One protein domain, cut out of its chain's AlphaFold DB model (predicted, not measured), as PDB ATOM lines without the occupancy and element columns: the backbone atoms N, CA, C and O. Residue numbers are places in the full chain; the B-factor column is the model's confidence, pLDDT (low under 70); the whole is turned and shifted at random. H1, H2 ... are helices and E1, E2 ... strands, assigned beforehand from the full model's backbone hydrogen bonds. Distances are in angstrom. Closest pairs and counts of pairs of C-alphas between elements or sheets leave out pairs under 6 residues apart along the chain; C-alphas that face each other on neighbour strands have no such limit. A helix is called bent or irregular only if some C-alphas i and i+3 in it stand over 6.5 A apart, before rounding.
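This is residues 9 to 108 of the 109 residues of an uncharacterized protein of Duganella sp. FT92W (UniProt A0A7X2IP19). A small twisted sheet of four strands forms the middle; H3 runs along one of its faces, the short H1 packs on the opposite face beside the strands near E1 and E4, and H4, close to H3, only grazes the sheet. The long link from E2 to E3 makes a loop, of which residues 58 to 63 stick out. The printed part has 100 residues with four named helices and four named strands, in the order H1 E1 H2 H3 E2 E3 H4 E4; the sheet order is E2 E3 E1 E4, all antiparallel, and the class is mixed, helices and strands. It is compact, with a radius of gyration of the C-alphas of 13.6 A and spans of 39 by 32 by 20 A.

Find C-alpha 9 at (-33.944, -32.015, 5.694); from there H1 runs to residue 15. E1 follows, residues 19 to 23, 12.9 A long, then H2, residues 28 to 33. H2 is irregular: C-alphas 29 and 32 are 7.9 A apart. At (-35.752, -13.718, -13.727) C-alpha 35 begins H3, which runs 18.1 A to residue 47. Next come E2, residues 51 to 53, and E3, residues 70 to 72. H4, residues 81 to 91, is 15.1 A long, and E4, residues 103 to 107, is 12.7 A long and ends at C-alpha 107, (-31.304, -26.368, 7.978).

Begin with the sheet, whose strands' lines turn by 80 degrees from edge to edge. Between E1 and E4 look for N 21 and O 105, 2.8 A; between E3 and E1, N 22 and O 70, 2.8 A; between E2 and E3, a hairpin, N 52 and O 71, 2.8 A. E1, H2, H3 and E2 form a split strand-helix-strand unit, two strands running the same way with E3 between them; E3, H4 and E4 form another, with E1 between; both crossovers are right-handed. H3, at a height over the sheet of 10.4 A, is over E3 and only just over E2, with 3 C-alphas; its closest pair to E2 is the C-alphas of Leu 44 and Phe 51, 7.3 A. H1, on the opposite face, is over none of the strands; its closest pair to E1 is the C-alphas of Ala 12 and Val 19, 5.7 A. H4 is only just on the sheet, with 5 pairs of C-alphas within 10 A, and only grazes it. H3 and H4 are close but not clearly touching, at a shallow tilt of 20 degrees, opposite ways; their closest C-alphas, of Ala 47 and Asp 82, are 7.8 A apart. H2 is not on the sheet. Every O i to N i+4 pair is within hydrogen-bond range in H1, H3 and H4; H2 has 0 of 2, and 2 of 3 O i to N i+3 pairs.

The C-alphas farthest apart, of Gly 62 and Asp 94, are 39.8 A apart. The printed part has no cut; the links E2 to E3 and H4 to E4 are long. The mean pLDDT of the printed part is 71.6, and it is under 70 at residues 25 to 30, 55 to 67, 76 to 79 and 91 to 101.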
ATOM      1  N   ASP A   9     -34.250 -31.273   4.475       72.25
ATOM      2  CA  ASP A   9     -33.944 -32.015   5.694       72.25
ATOM      3  C   ASP A   9     -33.214 -33.335   5.400       72.25
ATOM      4  O   ASP A   9     -32.179 -33.618   5.999       72.25
ATOM      5  N   GLU A  10     -33.657 -34.090   4.388       78.88
ATOM      6  CA  GLU A  10     -32.974 -35.312   3.939       78.88
ATOM      7  C   GLU A  10     -31.558 -35.009   3.439       78.88
ATOM      8  O   GLU A  10     -30.608 -35.722   3.766       78.88
ATOM      9  N   ILE A  11     -31.395 -33.910   2.697       79.44
ATOM     10  CA  ILE A  11     -30.088 -33.453   2.215       79.44
ATOM     11  C   ILE A  11     -29.198 -33.028   3.395       79.44
ATOM     12  O   ILE A  11     -28.010 -33.359   3.421       79.44
ATOM     13  N   ALA A  12     -29.753 -32.324   4.386       77.56
ATOM     14  CA  ALA A  12     -29.038 -31.933   5.600       77.56
ATOM     15  C   ALA A  12     -28.547 -33.160   6.379       77.56
ATOM     16  O   ALA A  12     -27.372 -33.223   6.757       77.56
ATOM     17  N   GLN A  13     -29.430 -34.145   6.577       78.88
ATOM     18  CA  GLN A  13     -29.139 -35.398   7.269       78.88
ATOM     19  C   GLN A  13     -28.088 -36.231   6.529       78.88
ATOM     20  O   GLN A  13     -27.155 -36.733   7.159       78.88
ATOM     21  N   GLU A  14     -28.186 -36.344   5.201       80.50
ATOM     22  CA  GLU A  14     -27.211 -37.070   4.380       80.50
ATOM     23  C   GLU A  14     -25.828 -36.408   4.443       80.50
ATOM     24  O   GLU A  14     -24.812 -37.074   4.659       80.50
ATOM     25  N   LYS A  15     -25.784 -35.079   4.317       76.56
ATOM     26  CA  LYS A  15     -24.536 -34.307   4.323       76.56
ATOM     27  C   LYS A  15     -23.963 -34.101   5.732       76.56
ATOM     28  O   LYS A  15     -22.807 -33.693   5.848       76.56
ATOM     29  N   LYS A  16     -24.747 -34.347   6.792       77.56
ATOM     30  CA  LYS A  16     -24.419 -34.090   8.211       77.56
ATOM     31  C   LYS A  16     -23.827 -32.699   8.466       77.56
ATOM     32  O   LYS A  16     -22.934 -32.531   9.299       77.56
ATOM     33  N   ARG A  17     -24.312 -31.687   7.748       78.56
ATOM     34  CA  ARG A  17     -23.826 -30.305   7.853       78.56
ATOM     35  C   ARG A  17     -24.945 -29.308   7.615       78.56
ATOM     36  O   ARG A  17     -25.999 -29.662   7.098       78.56
ATOM     37  N   ARG A  18     -24.690 -28.047   7.976       75.56
ATOM     38  CA  ARG A  18     -25.621 -26.951   7.699       75.56
ATOM     39  C   ARG A  18     -25.779 -26.755   6.202       75.56
ATOM     40  O   ARG A  18     -24.791 -26.544   5.505       75.56
ATOM     41  N   VAL A  19     -27.023 -26.784   5.756       81.19
ATOM     42  CA  VAL A  19     -27.425 -26.597   4.368       81.19
ATOM     43  C   VAL A  19     -28.204 -25.296   4.219       81.19
ATOM     44  O   VAL A  19     -28.925 -24.882   5.135       81.19
ATOM     45  N   LEU A  20     -28.050 -24.648   3.064       83.38
ATOM     46  CA  LEU A  20     -28.731 -23.398   2.760       83.38
ATOM     47  C   LEU A  20     -29.867 -23.630   1.768       83.38
ATOM     48  O   LEU A  20     -29.639 -24.066   0.641       83.38
ATOM     49  N   LEU A  21     -31.078 -23.267   2.168       83.19
ATOM     50  CA  LEU A  21     -32.249 -23.254   1.308       83.19
ATOM     51  C   LEU A  21     -32.577 -21.823   0.887       83.19
ATOM     52  O   LEU A  21     -32.734 -20.930   1.723       83.19
ATOM     53  N   LEU A  22     -32.722 -21.628  -0.418       81.44
ATOM     54  CA  LEU A  22     -33.211 -20.396  -1.020       81.44
ATOM     55  C   LEU A  22     -34.648 -20.597  -1.478       81.44
ATOM     56  O   LEU A  22     -34.921 -21.370  -2.399       81.44
ATOM     57  N   SER A  23     -35.555 -19.855  -0.855       78.44
ATOM     58  CA  SER A  23     -36.973 -19.885  -1.180       78.44
ATOM     59  C   SER A  23     -37.396 -18.564  -1.825       78.44
ATOM     60  O   SER A  23     -36.979 -17.479  -1.414       78.44
ATOM     61  N   PHE A  24     -38.202 -18.646  -2.885       76.75
ATOM     62  CA  PHE A  24     -38.602 -17.503  -3.712       76.75
ATOM     63  C   PHE A  24     -40.099 -17.209  -3.525       76.75
ATOM     64  O   PHE A  24     -40.923 -17.638  -4.342       76.75
ATOM     65  N   PRO A  25     -40.498 -16.474  -2.472       62.81
ATOM     66  CA  PRO A  25     -41.900 -16.174  -2.221       62.81
ATOM     67  C   PRO A  25     -42.497 -15.341  -3.361       62.81
ATOM     68  O   PRO A  25     -41.905 -14.381  -3.859       62.81
ATOM     69  N   GLY A  26     -43.697 -15.733  -3.792       59.22
ATOM     70  CA  GLY A  26     -44.420 -15.111  -4.907       59.22
ATOM     71  C   GLY A  26     -44.139 -15.725  -6.282       59.22
ATOM     72  O   GLY A  26     -44.790 -15.349  -7.256       59.22
ATOM     73  N   ALA A  27     -43.219 -16.689  -6.374       60.00
ATOM     74  CA  ALA A  27     -42.961 -17.428  -7.603       60.00
ATOM     75  C   ALA A  27     -44.060 -18.467  -7.899       60.00
ATOM     76  O   ALA A  27     -44.495 -18.589  -9.050       60.00
ATOM     77  N   GLY A  28     -44.545 -19.170  -6.863       65.62
ATOM     78  CA  GLY A  28     -45.563 -20.223  -6.970       65.62
ATOM     79  C   GLY A  28     -45.265 -21.179  -8.128       65.62
ATOM     80  O   GLY A  28     -44.114 -21.486  -8.414       65.62
ATOM     81  N   SER A  29     -46.283 -21.562  -8.902       63.97
ATOM     82  CA  SER A  29     -46.117 -22.411 -10.097       63.97
ATOM     83  C   SER A  29     -45.376 -21.737 -11.267       63.97
ATOM     84  O   SER A  29     -45.113 -22.377 -12.283       63.97
ATOM     85  N   LYS A  30     -45.068 -20.434 -11.185       68.88
ATOM     86  CA  LYS A  30     -44.375 -19.659 -12.235       68.88
ATOM     87  C   LYS A  30     -42.893 -19.440 -11.926       68.88
ATOM     88  O   LYS A  30     -42.256 -18.612 -12.582       68.88
ATOM     89  N   TYR A  31     -42.322 -20.194 -10.993       73.56
ATOM     90  CA  TYR A  31     -40.917 -20.073 -10.612       73.56
ATOM     91  C   TYR A  31     -39.932 -20.182 -11.782       73.56
ATOM     92  O   TYR A  31     -38.950 -19.443 -11.823       73.56
ATOM     93  N   SER A  32     -40.229 -20.993 -12.803       70.75
ATOM     94  CA  SER A  32     -39.400 -21.113 -14.012       70.75
ATOM     95  C   SER A  32     -39.327 -19.824 -14.839       70.75
ATOM     96  O   SER A  32     -38.406 -19.640 -15.638       70.75
ATOM     97  N   LYS A  33     -40.295 -18.916 -14.667       75.25
ATOM     98  CA  LYS A  33     -40.328 -17.599 -15.319       75.25
ATOM     99  C   LYS A  33     -39.712 -16.497 -14.459       75.25
ATOM    100  O   LYS A  33     -39.626 -15.370 -14.936       75.25
ATOM    101  N   ASN A  34     -39.285 -16.793 -13.230       76.44
ATOM    102  CA  ASN A  34     -38.726 -15.785 -12.342       76.44
ATOM    103  C   ASN A  34     -37.306 -15.394 -12.810       76.44
ATOM    104  O   ASN A  34     -36.404 -16.237 -12.762       76.44
ATOM    105  N   PRO A  35     -37.073 -14.147 -13.265       77.00
ATOM    106  CA  PRO A  35     -35.752 -13.718 -13.727       77.00
ATOM    107  C   PRO A  35     -34.713 -13.759 -12.602       77.00
ATOM    108  O   PRO A  35     -33.555 -14.068 -12.860       77.00
ATOM    109  N   VAL A  36     -35.141 -13.537 -11.355       77.50
ATOM    110  CA  VAL A  36     -34.291 -13.610 -10.158       77.50
ATOM    111  C   VAL A  36     -33.700 -15.012  -9.989       77.50
ATOM    112  O   VAL A  36     -32.498 -15.151  -9.791       77.50
ATOM    113  N   ARG A  37     -34.525 -16.056 -10.149       81.62
ATOM    114  CA  ARG A  37     -34.088 -17.456 -10.063       81.62
ATOM    115  C   ARG A  37     -33.068 -17.784 -11.147       81.62
ATOM    116  O   ARG A  37     -32.026 -18.347 -10.846       81.62
ATOM    117  N   LYS A  38     -33.348 -17.403 -12.399       83.12
ATOM    118  CA  LYS A  38     -32.418 -17.620 -13.521       83.12
ATOM    119  C   LYS A  38     -31.083 -16.925 -13.295       83.12
ATOM    120  O   LYS A  38     -30.044 -17.529 -13.514       83.12
ATOM    121  N   TYR A  39     -31.120 -15.680 -12.835       83.25
ATOM    122  CA  TYR A  39     -29.912 -14.917 -12.556       83.25
ATOM    123  C   TYR A  39     -29.095 -15.539 -11.417       83.25
ATOM    124  O   TYR A  39     -27.878 -15.644 -11.528       83.25
ATOM    125  N   LEU A  40     -29.762 -16.013 -10.361       82.31
ATOM    126  CA  LEU A  40     -29.111 -16.703  -9.252       82.31
ATOM    127  C   LEU A  40     -28.499 -18.045  -9.678       82.31
ATOM    128  O   LEU A  40     -27.358 -18.312  -9.327       82.31
ATOM    129  N   LEU A  41     -29.213 -18.846 -10.476       84.31
ATOM    130  CA  LEU A  41     -28.696 -20.091 -11.058       84.31
ATOM    131  C   LEU A  41     -27.423 -19.831 -11.873       84.31
ATOM    132  O   LEU A  41     -26.391 -20.436 -11.607       84.31
ATOM    133  N   SER A  42     -27.462 -18.867 -12.798       87.31
ATOM    134  CA  SER A  42     -26.285 -18.504 -13.595       87.31
ATOM    135  C   SER A  42     -25.134 -17.975 -12.738       87.31
ATOM    136  O   SER A  42     -23.977 -18.253 -13.032       87.31
ATOM    137  N   TRP A  43     -25.426 -17.224 -11.674       86.19
ATOM    138  CA  TRP A  43     -24.398 -16.751 -10.751       86.19
ATOM    139  C   TRP A  43     -23.757 -17.897  -9.962       86.19
ATOM    140  O   TRP A  43     -22.537 -17.920  -9.831       86.19
ATOM    141  N   LEU A  44     -24.549 -18.864  -9.489       85.44
ATOM    142  CA  LEU A  44     -24.048 -20.055  -8.801       85.44
ATOM    143  C   LEU A  44     -23.175 -20.917  -9.721       85.44
ATOM    144  O   LEU A  44     -22.092 -21.327  -9.310       85.44
ATOM    145  N   GLU A  45     -23.596 -21.124 -10.974       86.56
ATOM    146  CA  GLU A  45     -22.790 -21.830 -11.980       86.56
ATOM    147  C   GLU A  45     -21.454 -21.120 -12.236       86.56
ATOM    148  O   GLU A  45     -20.408 -21.767 -12.264       86.56
ATOM    149  N   LEU A  46     -21.462 -19.787 -12.367       86.19
ATOM    150  CA  LEU A  46     -20.242 -18.993 -12.553       86.19
ATOM    151  C   LEU A  46     -19.336 -18.993 -11.318       86.19
ATOM    152  O   LEU A  46     -18.115 -18.949 -11.453       86.19
ATOM    153  N   ALA A  47     -19.924 -19.024 -10.123       82.62
ATOM    154  CA  ALA A  47     -19.188 -19.130  -8.871       82.62
ATOM    155  C   ALA A  47     -18.631 -20.546  -8.637       82.62
ATOM    156  O   ALA A  47     -17.754 -20.712  -7.795       82.62
ATOM    157  N   GLY A  48     -19.107 -21.553  -9.381       83.75
ATOM    158  CA  GLY A  48     -18.751 -22.957  -9.174       83.75
ATOM    159  C   GLY A  48     -19.379 -23.559  -7.916       83.75
ATOM    160  O   GLY A  48     -18.882 -24.561  -7.408       83.75
ATOM    161  N   ILE A  49     -20.452 -22.950  -7.401       84.31
ATOM    162  CA  ILE A  49     -21.124 -23.395  -6.180       84.31
ATOM    163  C   ILE A  49     -22.173 -24.444  -6.565       84.31
ATOM    164  O   ILE A  49     -23.084 -24.132  -7.336       84.31
ATOM    165  N   PRO A  50     -22.091 -25.675  -6.032       84.12
ATOM    166  CA  PRO A  50     -23.084 -26.697  -6.309       84.12
ATOM    167  C   PRO A  50     -24.452 -26.303  -5.744       84.12
ATOM    168  O   PRO A  50     -24.581 -25.864  -4.601       84.12
ATOM    169  N   PHE A  51     -25.495 -26.484  -6.546       86.12
ATOM    170  CA  PHE A  51     -26.880 -26.254  -6.146       86.12
ATOM    171  C   PHE A  51     -27.783 -27.352  -6.701       86.12
ATOM    172  O   PHE A  51     -27.481 -27.967  -7.723       86.12
ATOM    173  N   GLN A  52     -28.901 -27.592  -6.027       81.69
ATOM    174  CA  GLN A  52     -29.877 -28.606  -6.397       81.69
ATOM    175  C   GLN A  52     -31.297 -28.105  -6.137       81.69
ATOM    176  O   GLN A  52     -31.562 -27.397  -5.170       81.69
ATOM    177  N   GLU A  53     -32.235 -28.478  -6.998       80.19
ATOM    178  CA  GLU A  53     -33.658 -28.228  -6.772       80.19
ATOM    179  C   GLU A  53     -34.165 -29.169  -5.665       80.19
ATOM    180  O   GLU A  53     -33.992 -30.385  -5.757       80.19
ATOM    181  N   CYS A  54     -34.776 -28.620  -4.614       73.06
ATOM    182  CA  CYS A  54     -35.324 -29.394  -3.494       73.06
ATOM    183  C   CYS A  54     -36.721 -28.886  -3.137       73.06
ATOM    184  O   CYS A  54     -36.978 -27.686  -3.202       73.06
ATOM    185  N   GLY A  55     -37.633 -29.787  -2.783       63.91
ATOM    186  CA  GLY A  55     -38.982 -29.403  -2.369       63.91
ATOM    187  C   GLY A  55     -39.052 -29.006  -0.896       63.91
ATOM    188  O   GLY A  55     -38.273 -29.513  -0.086       63.91
ATOM    189  N   ASP A  56     -40.004 -28.127  -0.566       55.16
ATOM    190  CA  ASP A  56     -40.504 -27.972   0.804       55.16
ATOM    191  C   ASP A  56     -41.119 -29.287   1.312       55.16
ATOM    192  O   ASP A  56     -41.568 -30.129   0.526       55.16
ATOM    193  N   ASP A  57     -41.108 -29.440   2.632       52.44
ATOM    194  CA  ASP A  57     -41.418 -30.661   3.368       52.44
ATOM    195  C   ASP A  57     -42.648 -31.439   2.838       52.44
ATOM    196  O   ASP A  57     -43.742 -30.874   2.696       52.44
ATOM    197  N   PRO A  58     -42.528 -32.762   2.599       49.22
ATOM    198  CA  PRO A  58     -43.634 -33.586   2.114       49.22
ATOM    199  C   PRO A  58     -44.809 -33.692   3.106       49.22
ATOM    200  O   PRO A  58     -45.883 -34.163   2.723       49.22
ATOM    201  N   SER A  59     -44.645 -33.249   4.358       43.38
ATOM    202  CA  SER A  59     -45.668 -33.299   5.410       43.38
ATOM    203  C   SER A  59     -46.542 -32.043   5.476       43.38
ATOM    204  O   SER A  59     -47.625 -32.111   6.057       43.38
ATOM    205  N   ILE A  60     -46.133 -30.908   4.888       44.59
ATOM    206  CA  ILE A  60     -46.883 -29.640   5.017       44.59
ATOM    207  C   ILE A  60     -48.004 -29.483   3.988       44.59
ATOM    208  O   ILE A  60     -48.974 -28.765   4.247       44.59
ATOM    209  N   SER A  61     -47.981 -30.168   2.847       40.22
ATOM    210  CA  SER A  61     -49.140 -30.121   1.952       40.22
ATOM    211  C   SER A  61     -49.173 -31.269   0.969       40.22
ATOM    212  O   SER A  61     -48.458 -31.280  -0.033       40.22
ATOM    213  N   GLY A  62     -50.141 -32.162   1.178       42.34
ATOM    214  CA  GLY A  62     -50.728 -32.898   0.069       42.34
ATOM    215  C   GLY A  62     -51.023 -31.919  -1.073       42.34
ATOM    216  O   GLY A  62     -51.851 -31.029  -0.927       42.34
ATOM    217  N   TYR A  63     -50.314 -32.081  -2.193       43.16
ATOM    218  CA  TYR A  63     -50.442 -31.301  -3.433       43.16
ATOM    219  C   TYR A  63     -49.856 -29.874  -3.490       43.16
ATOM    220  O   TYR A  63     -50.195 -29.142  -4.424       43.16
ATOM    221  N   SER A  64     -48.914 -29.469  -2.629       47.78
ATOM    222  CA  SER A  64     -48.120 -28.264  -2.944       47.78
ATOM    223  C   SER A  64     -47.052 -28.596  -3.985       47.78
ATOM    224  O   SER A  64     -46.064 -29.271  -3.717       47.78
ATOM    225  N   SER A  65     -47.284 -28.156  -5.224       58.81
ATOM    226  CA  SER A  65     -46.303 -28.270  -6.305       58.81
ATOM    227  C   SER A  65     -45.060 -27.454  -5.965       58.81
ATOM    228  O   SER A  65     -45.190 -26.319  -5.511       58.81
ATOM    229  N   TYR A  66     -43.884 -28.018  -6.242       69.75
ATOM    230  CA  TYR A  66     -42.583 -27.358  -6.125       69.75
ATOM    231  C   TYR A  66     -42.646 -25.873  -6.522       69.75
ATOM    232  O   TYR A  66     -43.042 -25.534  -7.642       69.75
ATOM    233  N   GLN A  67     -42.264 -24.991  -5.593       69.19
ATOM    234  CA  GLN A  67     -42.398 -23.538  -5.746       69.19
ATOM    235  C   GLN A  67     -41.112 -22.867  -6.250       69.19
ATOM    236  O   GLN A  67     -41.024 -21.637  -6.296       69.19
ATOM    237  N   GLY A  68     -40.125 -23.662  -6.676       73.75
ATOM    238  CA  GLY A  68     -38.861 -23.167  -7.222       73.75
ATOM    239  C   GLY A  68     -37.731 -23.034  -6.216       73.75
ATOM    240  O   GLY A  68     -36.786 -22.297  -6.491       73.75
ATOM    241  N   GLU A  69     -37.838 -23.714  -5.082       80.88
ATOM    242  CA  GLU A  69     -36.864 -23.724  -3.994       80.88
ATOM    243  C   GLU A  69     -35.555 -24.402  -4.392       80.88
ATOM    244  O   GLU A  69     -35.533 -25.426  -5.076       80.88
ATOM    245  N   ILE A  70     -34.436 -23.799  -4.016       84.38
ATOM    246  CA  ILE A  70     -33.120 -24.285  -4.425       84.38
ATOM    247  C   ILE A  70     -32.273 -24.461  -3.180       84.38
ATOM    248  O   ILE A  70     -32.061 -23.521  -2.415       84.38
ATOM    249  N   PHE A  71     -31.766 -25.670  -3.011       84.88
ATOM    250  CA  PHE A  71     -30.704 -25.973  -2.083       84.88
ATOM    251  C   PHE A  71     -29.371 -25.539  -2.690       84.88
ATOM    252  O   PHE A  71     -29.046 -25.894  -3.822       84.88
ATOM    253  N   VAL A  72     -28.588 -24.786  -1.929       84.69
ATOM    254  CA  VAL A  72     -27.210 -24.453  -2.276       84.69
ATOM    255  C   VAL A  72     -26.293 -25.203  -1.324       84.69
ATOM    256  O   VAL A  72     -26.367 -25.034  -0.105       84.69
ATOM    257  N   ASP A  73     -25.416 -26.025  -1.891       80.56
ATOM    258  CA  ASP A  73     -24.460 -26.863  -1.173       80.56
ATOM    259  C   ASP A  73     -23.241 -26.032  -0.752       80.56
ATOM    260  O   ASP A  73     -22.110 -26.279  -1.162       80.56
ATOM    261  N   VAL A  74     -23.502 -25.009   0.062       79.75
ATOM    262  CA  VAL A  74     -22.505 -24.103   0.637       79.75
ATOM    263  C   VAL A  74     -22.412 -24.321   2.141       79.75
ATOM    264  O   VAL A  74     -23.422 -24.463   2.836       79.75
ATOM    265  N   GLU A  75     -21.190 -24.329   2.666       76.19
ATOM    266  CA  GLU A  75     -20.983 -24.402   4.104       76.19
ATOM    267  C   GLU A  75     -21.341 -23.050   4.726       76.19
ATOM    268  O   GLU A  75     -20.707 -22.032   4.461       76.19
ATOM    269  N   CYS A  76     -22.371 -23.026   5.576       67.38
ATOM    270  CA  CYS A  76     -22.810 -21.820   6.289       67.38
ATOM    271  C   CYS A  76     -21.842 -21.448   7.430       67.38
ATOM    272  O   CYS A  76     -22.229 -21.343   8.597       67.38
ATOM    273  N   HIS A  77     -20.564 -21.289   7.095       68.75
ATOM    274  CA  HIS A  77     -19.485 -20.908   7.989       68.75
ATOM    275  C   HIS A  77     -19.066 -19.461   7.722       68.75
ATOM    276  O   HIS A  77     -18.846 -19.046   6.589       68.75
ATOM    277  N   SER A  78     -18.848 -18.687   8.786       60.12
ATOM    278  CA  SER A  78     -18.382 -17.294   8.683       60.12
ATOM    279  C   SER A  78     -16.990 -17.145   8.054       60.12
ATOM    280  O   SER A  78     -16.571 -16.026   7.756       60.12
ATOM    281  N   ASN A  79     -16.251 -18.243   7.876       68.19
ATOM    282  CA  ASN A  79     -14.950 -18.237   7.213       68.19
ATOM    283  C   ASN A  79     -15.025 -18.611   5.728       68.19
ATOM    284  O   ASN A  79     -14.021 -18.491   5.036       68.19
ATOM    285  N   ASP A  80     -16.200 -19.016   5.251       78.06
ATOM    286  CA  ASP A  80     -16.401 -19.470   3.886       78.06
ATOM    287  C   ASP A  80     -16.554 -18.277   2.928       78.06
ATOM    288  O   ASP A  80     -17.318 -17.332   3.176       78.06
ATOM    289  N   GLU A  81     -15.758 -18.269   1.858       79.69
ATOM    290  CA  GLU A  81     -15.774 -17.192   0.867       79.69
ATOM    291  C   GLU A  81     -17.025 -17.255  -0.013       79.69
ATOM    292  O   GLU A  81     -17.557 -16.203  -0.382       79.69
ATOM    293  N   ASP A  82     -17.543 -18.451  -0.285       81.31
ATOM    294  CA  ASP A  82     -18.722 -18.665  -1.119       81.31
ATOM    295  C   ASP A  82     -19.995 -18.225  -0.395       81.31
ATOM    296  O   ASP A  82     -20.812 -17.496  -0.964       81.31
ATOM    297  N   TYR A  83     -20.108 -18.513   0.904       79.50
ATOM    298  CA  TYR A  83     -21.193 -18.002   1.742       79.50
ATOM    299  C   TYR A  83     -21.198 -16.467   1.822       79.50
ATOM    300  O   TYR A  83     -22.249 -15.824   1.705       79.50
ATOM    301  N   LYS A  84     -20.021 -15.844   1.977       80.31
ATOM    302  CA  LYS A  84     -19.885 -14.375   1.977       80.31
ATOM    303  C   LYS A  84     -20.250 -13.772   0.629       80.31
ATOM    304  O   LYS A  84     -20.910 -12.735   0.591       80.31
ATOM    305  N   ARG A  85     -19.819 -14.400  -0.466       80.88
ATOM    306  CA  ARG A  85     -20.149 -13.988  -1.836       80.88
ATOM    307  C   ARG A  85     -21.646 -14.067  -2.087       80.88
ATOM    308  O   ARG A  85     -22.210 -13.093  -2.570       80.88
ATOM    309  N   LEU A  86     -22.281 -15.168  -1.696       79.88
ATOM    310  CA  LEU A  86     -23.714 -15.383  -1.865       79.88
ATOM    311  C   LEU A  86     -24.521 -14.398  -1.022       79.88
ATOM    312  O   LEU A  86     -25.435 -13.757  -1.529       79.88
ATOM    313  N   THR A  87     -24.128 -14.187   0.231       74.44
ATOM    314  CA  THR A  87     -24.779 -13.203   1.103       74.44
ATOM    315  C   THR A  87     -24.614 -11.783   0.553       74.44
ATOM    316  O   THR A  87     -25.587 -11.040   0.490       74.44
ATOM    317  N   LYS A  88     -23.422 -11.403   0.068       77.94
ATOM    318  CA  LYS A  88     -23.205 -10.115  -0.619       77.94
ATOM    319  C   LYS A  88     -24.019  -9.982  -1.903       77.94
ATOM    320  O   LYS A  88     -24.495  -8.896  -2.203       77.94
ATOM    321  N   PHE A  89     -24.159 -11.061  -2.664       77.69
ATOM    322  CA  PHE A  89     -24.931 -11.079  -3.900       77.69
ATOM    323  C   PHE A  89     -26.432 -10.925  -3.637       77.69
ATOM    324  O   PHE A  89     -27.099 -10.163  -4.329       77.69
ATOM    325  N   LEU A  90     -26.941 -11.600  -2.606       72.31
ATOM    326  CA  LEU A  90     -28.338 -11.523  -2.181       72.31
ATOM    327  C   LEU A  90     -28.687 -10.183  -1.534       72.31
ATOM    328  O   LEU A  90     -29.787  -9.682  -1.742       72.31
ATOM    329  N   ILE A  91     -27.768  -9.606  -0.757       67.81
ATOM    330  CA  ILE A  91     -27.945  -8.276  -0.158       67.81
ATOM    331  C   ILE A  91     -27.769  -7.175  -1.215       67.81
ATOM    332  O   ILE A  91     -28.416  -6.140  -1.121       67.81
ATOM    333  N   GLY A  92     -26.954  -7.415  -2.249       59.31
ATOM    334  CA  GLY A  92     -26.613  -6.429  -3.268       59.31
ATOM    335  C   GLY A  92     -25.700  -5.308  -2.732       59.31
ATOM    336  O   GLY A  92     -25.687  -5.021  -1.536       59.31
ATOM    337  N   PRO A  93     -24.880  -4.672  -3.588       45.62
ATOM    338  CA  PRO A  93     -24.133  -3.460  -3.229       45.62
ATOM    339  C   PRO A  93     -24.991  -2.184  -3.258       45.62
ATOM    340  O   PRO A  93     -24.575  -1.166  -2.715       45.62
ATOM    341  N   ASP A  94     -26.172  -2.243  -3.869       45.62
ATOM    342  CA  ASP A  94     -27.079  -1.119  -4.070       45.62
ATOM    343  C   ASP A  94     -28.465  -1.528  -3.568       45.62
ATOM    344  O   ASP A  94     -28.865  -2.677  -3.746       45.62
ATOM    345  N   ASP A  95     -29.186  -0.570  -2.992       45.94
ATOM    346  CA  ASP A  95     -30.550  -0.593  -2.425       45.94
ATOM    347  C   ASP A  95     -31.657  -1.126  -3.383       45.94
ATOM    348  O   ASP A  95     -32.859  -0.981  -3.157       45.94
ATOM    349  N   ASP A  96     -31.281  -1.768  -4.491       45.84
ATOM    350  CA  ASP A  96     -32.165  -2.368  -5.477       45.84
ATOM    351  C   ASP A  96     -32.684  -3.718  -4.946       45.84
ATOM    352  O   ASP A  96     -32.135  -4.802  -5.152       45.84
ATOM    353  N   SER A  97     -33.794  -3.606  -4.218       51.09
ATOM    354  CA  SER A  97     -34.568  -4.640  -3.518       51.09
ATOM    355  C   SER A  97     -35.095  -5.810  -4.386       51.09
ATOM    356  O   SER A  97     -36.086  -6.451  -4.026       51.09
ATOM    357  N   ARG A  98     -34.479  -6.146  -5.530       53.56
ATOM    358  CA  ARG A  98     -34.874  -7.286  -6.388       53.56
ATOM    359  C   ARG A  98     -34.697  -8.640  -5.704       53.56
ATOM    360  O   ARG A  98     -35.487  -9.547  -5.958       53.56
ATOM    361  N   PHE A  99     -33.698  -8.766  -4.830       60.34
ATOM    362  CA  PHE A  99     -33.395 -10.000  -4.096       60.34
ATOM    363  C   PHE A  99     -33.921  -9.992  -2.655       60.34
ATOM    364  O   PHE A  99     -33.962 -11.047  -2.030       60.34
ATOM    365  N   THR A 100     -34.428  -8.853  -2.153       55.31
ATOM    366  CA  THR A 100     -34.905  -8.701  -0.760       55.31
ATOM    367  C   THR A 100     -36.063  -9.633  -0.400       55.31
ATOM    368  O   THR A 100     -36.367  -9.833   0.771       55.31
ATOM    369  N   ARG A 101     -36.739 -10.188  -1.411       63.84
ATOM    370  CA  ARG A 101     -37.819 -11.152  -1.217       63.84
ATOM    371  C   ARG A 101     -37.329 -12.587  -1.082       63.84
ATOM    372  O   ARG A 101     -38.150 -13.417  -0.743       63.84
ATOM    373  N   ILE A 102     -36.066 -12.915  -1.344       73.88
ATOM    374  CA  ILE A 102     -35.587 -14.294  -1.195       73.88
ATOM    375  C   ILE A 102     -35.512 -14.626   0.294       73.88
ATOM    376  O   ILE A 102     -34.830 -13.944   1.057       73.88
ATOM    377  N   ALA A 103     -36.210 -15.681   0.700       72.81
ATOM    378  CA  ALA A 103     -36.115 -16.200   2.051       72.81
ATOM    379  C   ALA A 103     -34.934 -17.176   2.130       72.81
ATOM    380  O   ALA A 103     -34.853 -18.139   1.365       72.81
ATOM    381  N   LEU A 104     -34.015 -16.889   3.049       77.88
ATOM    382  CA  LEU A 104     -32.872 -17.727   3.390       77.88
ATOM    383  C   LEU A 104     -33.251 -18.597   4.586       77.88
ATOM    384  O   LEU A 104     -33.429 -18.080   5.690       77.88
ATOM    385  N   SER A 105     -33.350 -19.902   4.370       76.75
ATOM    386  CA  SER A 105     -33.631 -20.872   5.426       76.75
ATOM    387  C   SER A 105     -32.406 -21.747   5.645       76.75
ATOM    388  O   SER A 105     -31.878 -22.350   4.715       76.75
ATOM    389  N   PHE A 106     -31.947 -21.823   6.888       79.12
ATOM    390  CA  PHE A 106     -30.810 -22.654   7.271       79.12
ATOM    391  C   PHE A 106     -31.340 -23.926   7.914       79.12
ATOM    392  O   PHE A 106     -32.032 -23.844   8.927       79.12
ATOM    393  N   HIS A 107     -31.011 -25.083   7.347       72.00
ATOM    394  CA  HIS A 107     -31.304 -26.368   7.978       72.00
ATOM    395  C   HIS A 107     -30.020 -26.962   8.546       72.00
ATOM    396  O   HIS A 107     -28.968 -26.954   7.906       72.00
ATOM    397  N   SER A 108     -30.102 -27.414   9.794       70.56
ATOM    398  CA  SER A 108     -29.071 -28.228  10.436       70.56
ATOM    399  C   SER A 108     -29.636 -29.642  10.594       70.56
ATOM    400  O   SER A 108     -30.838 -29.741  10.832       70.56
TER     401      SER A 108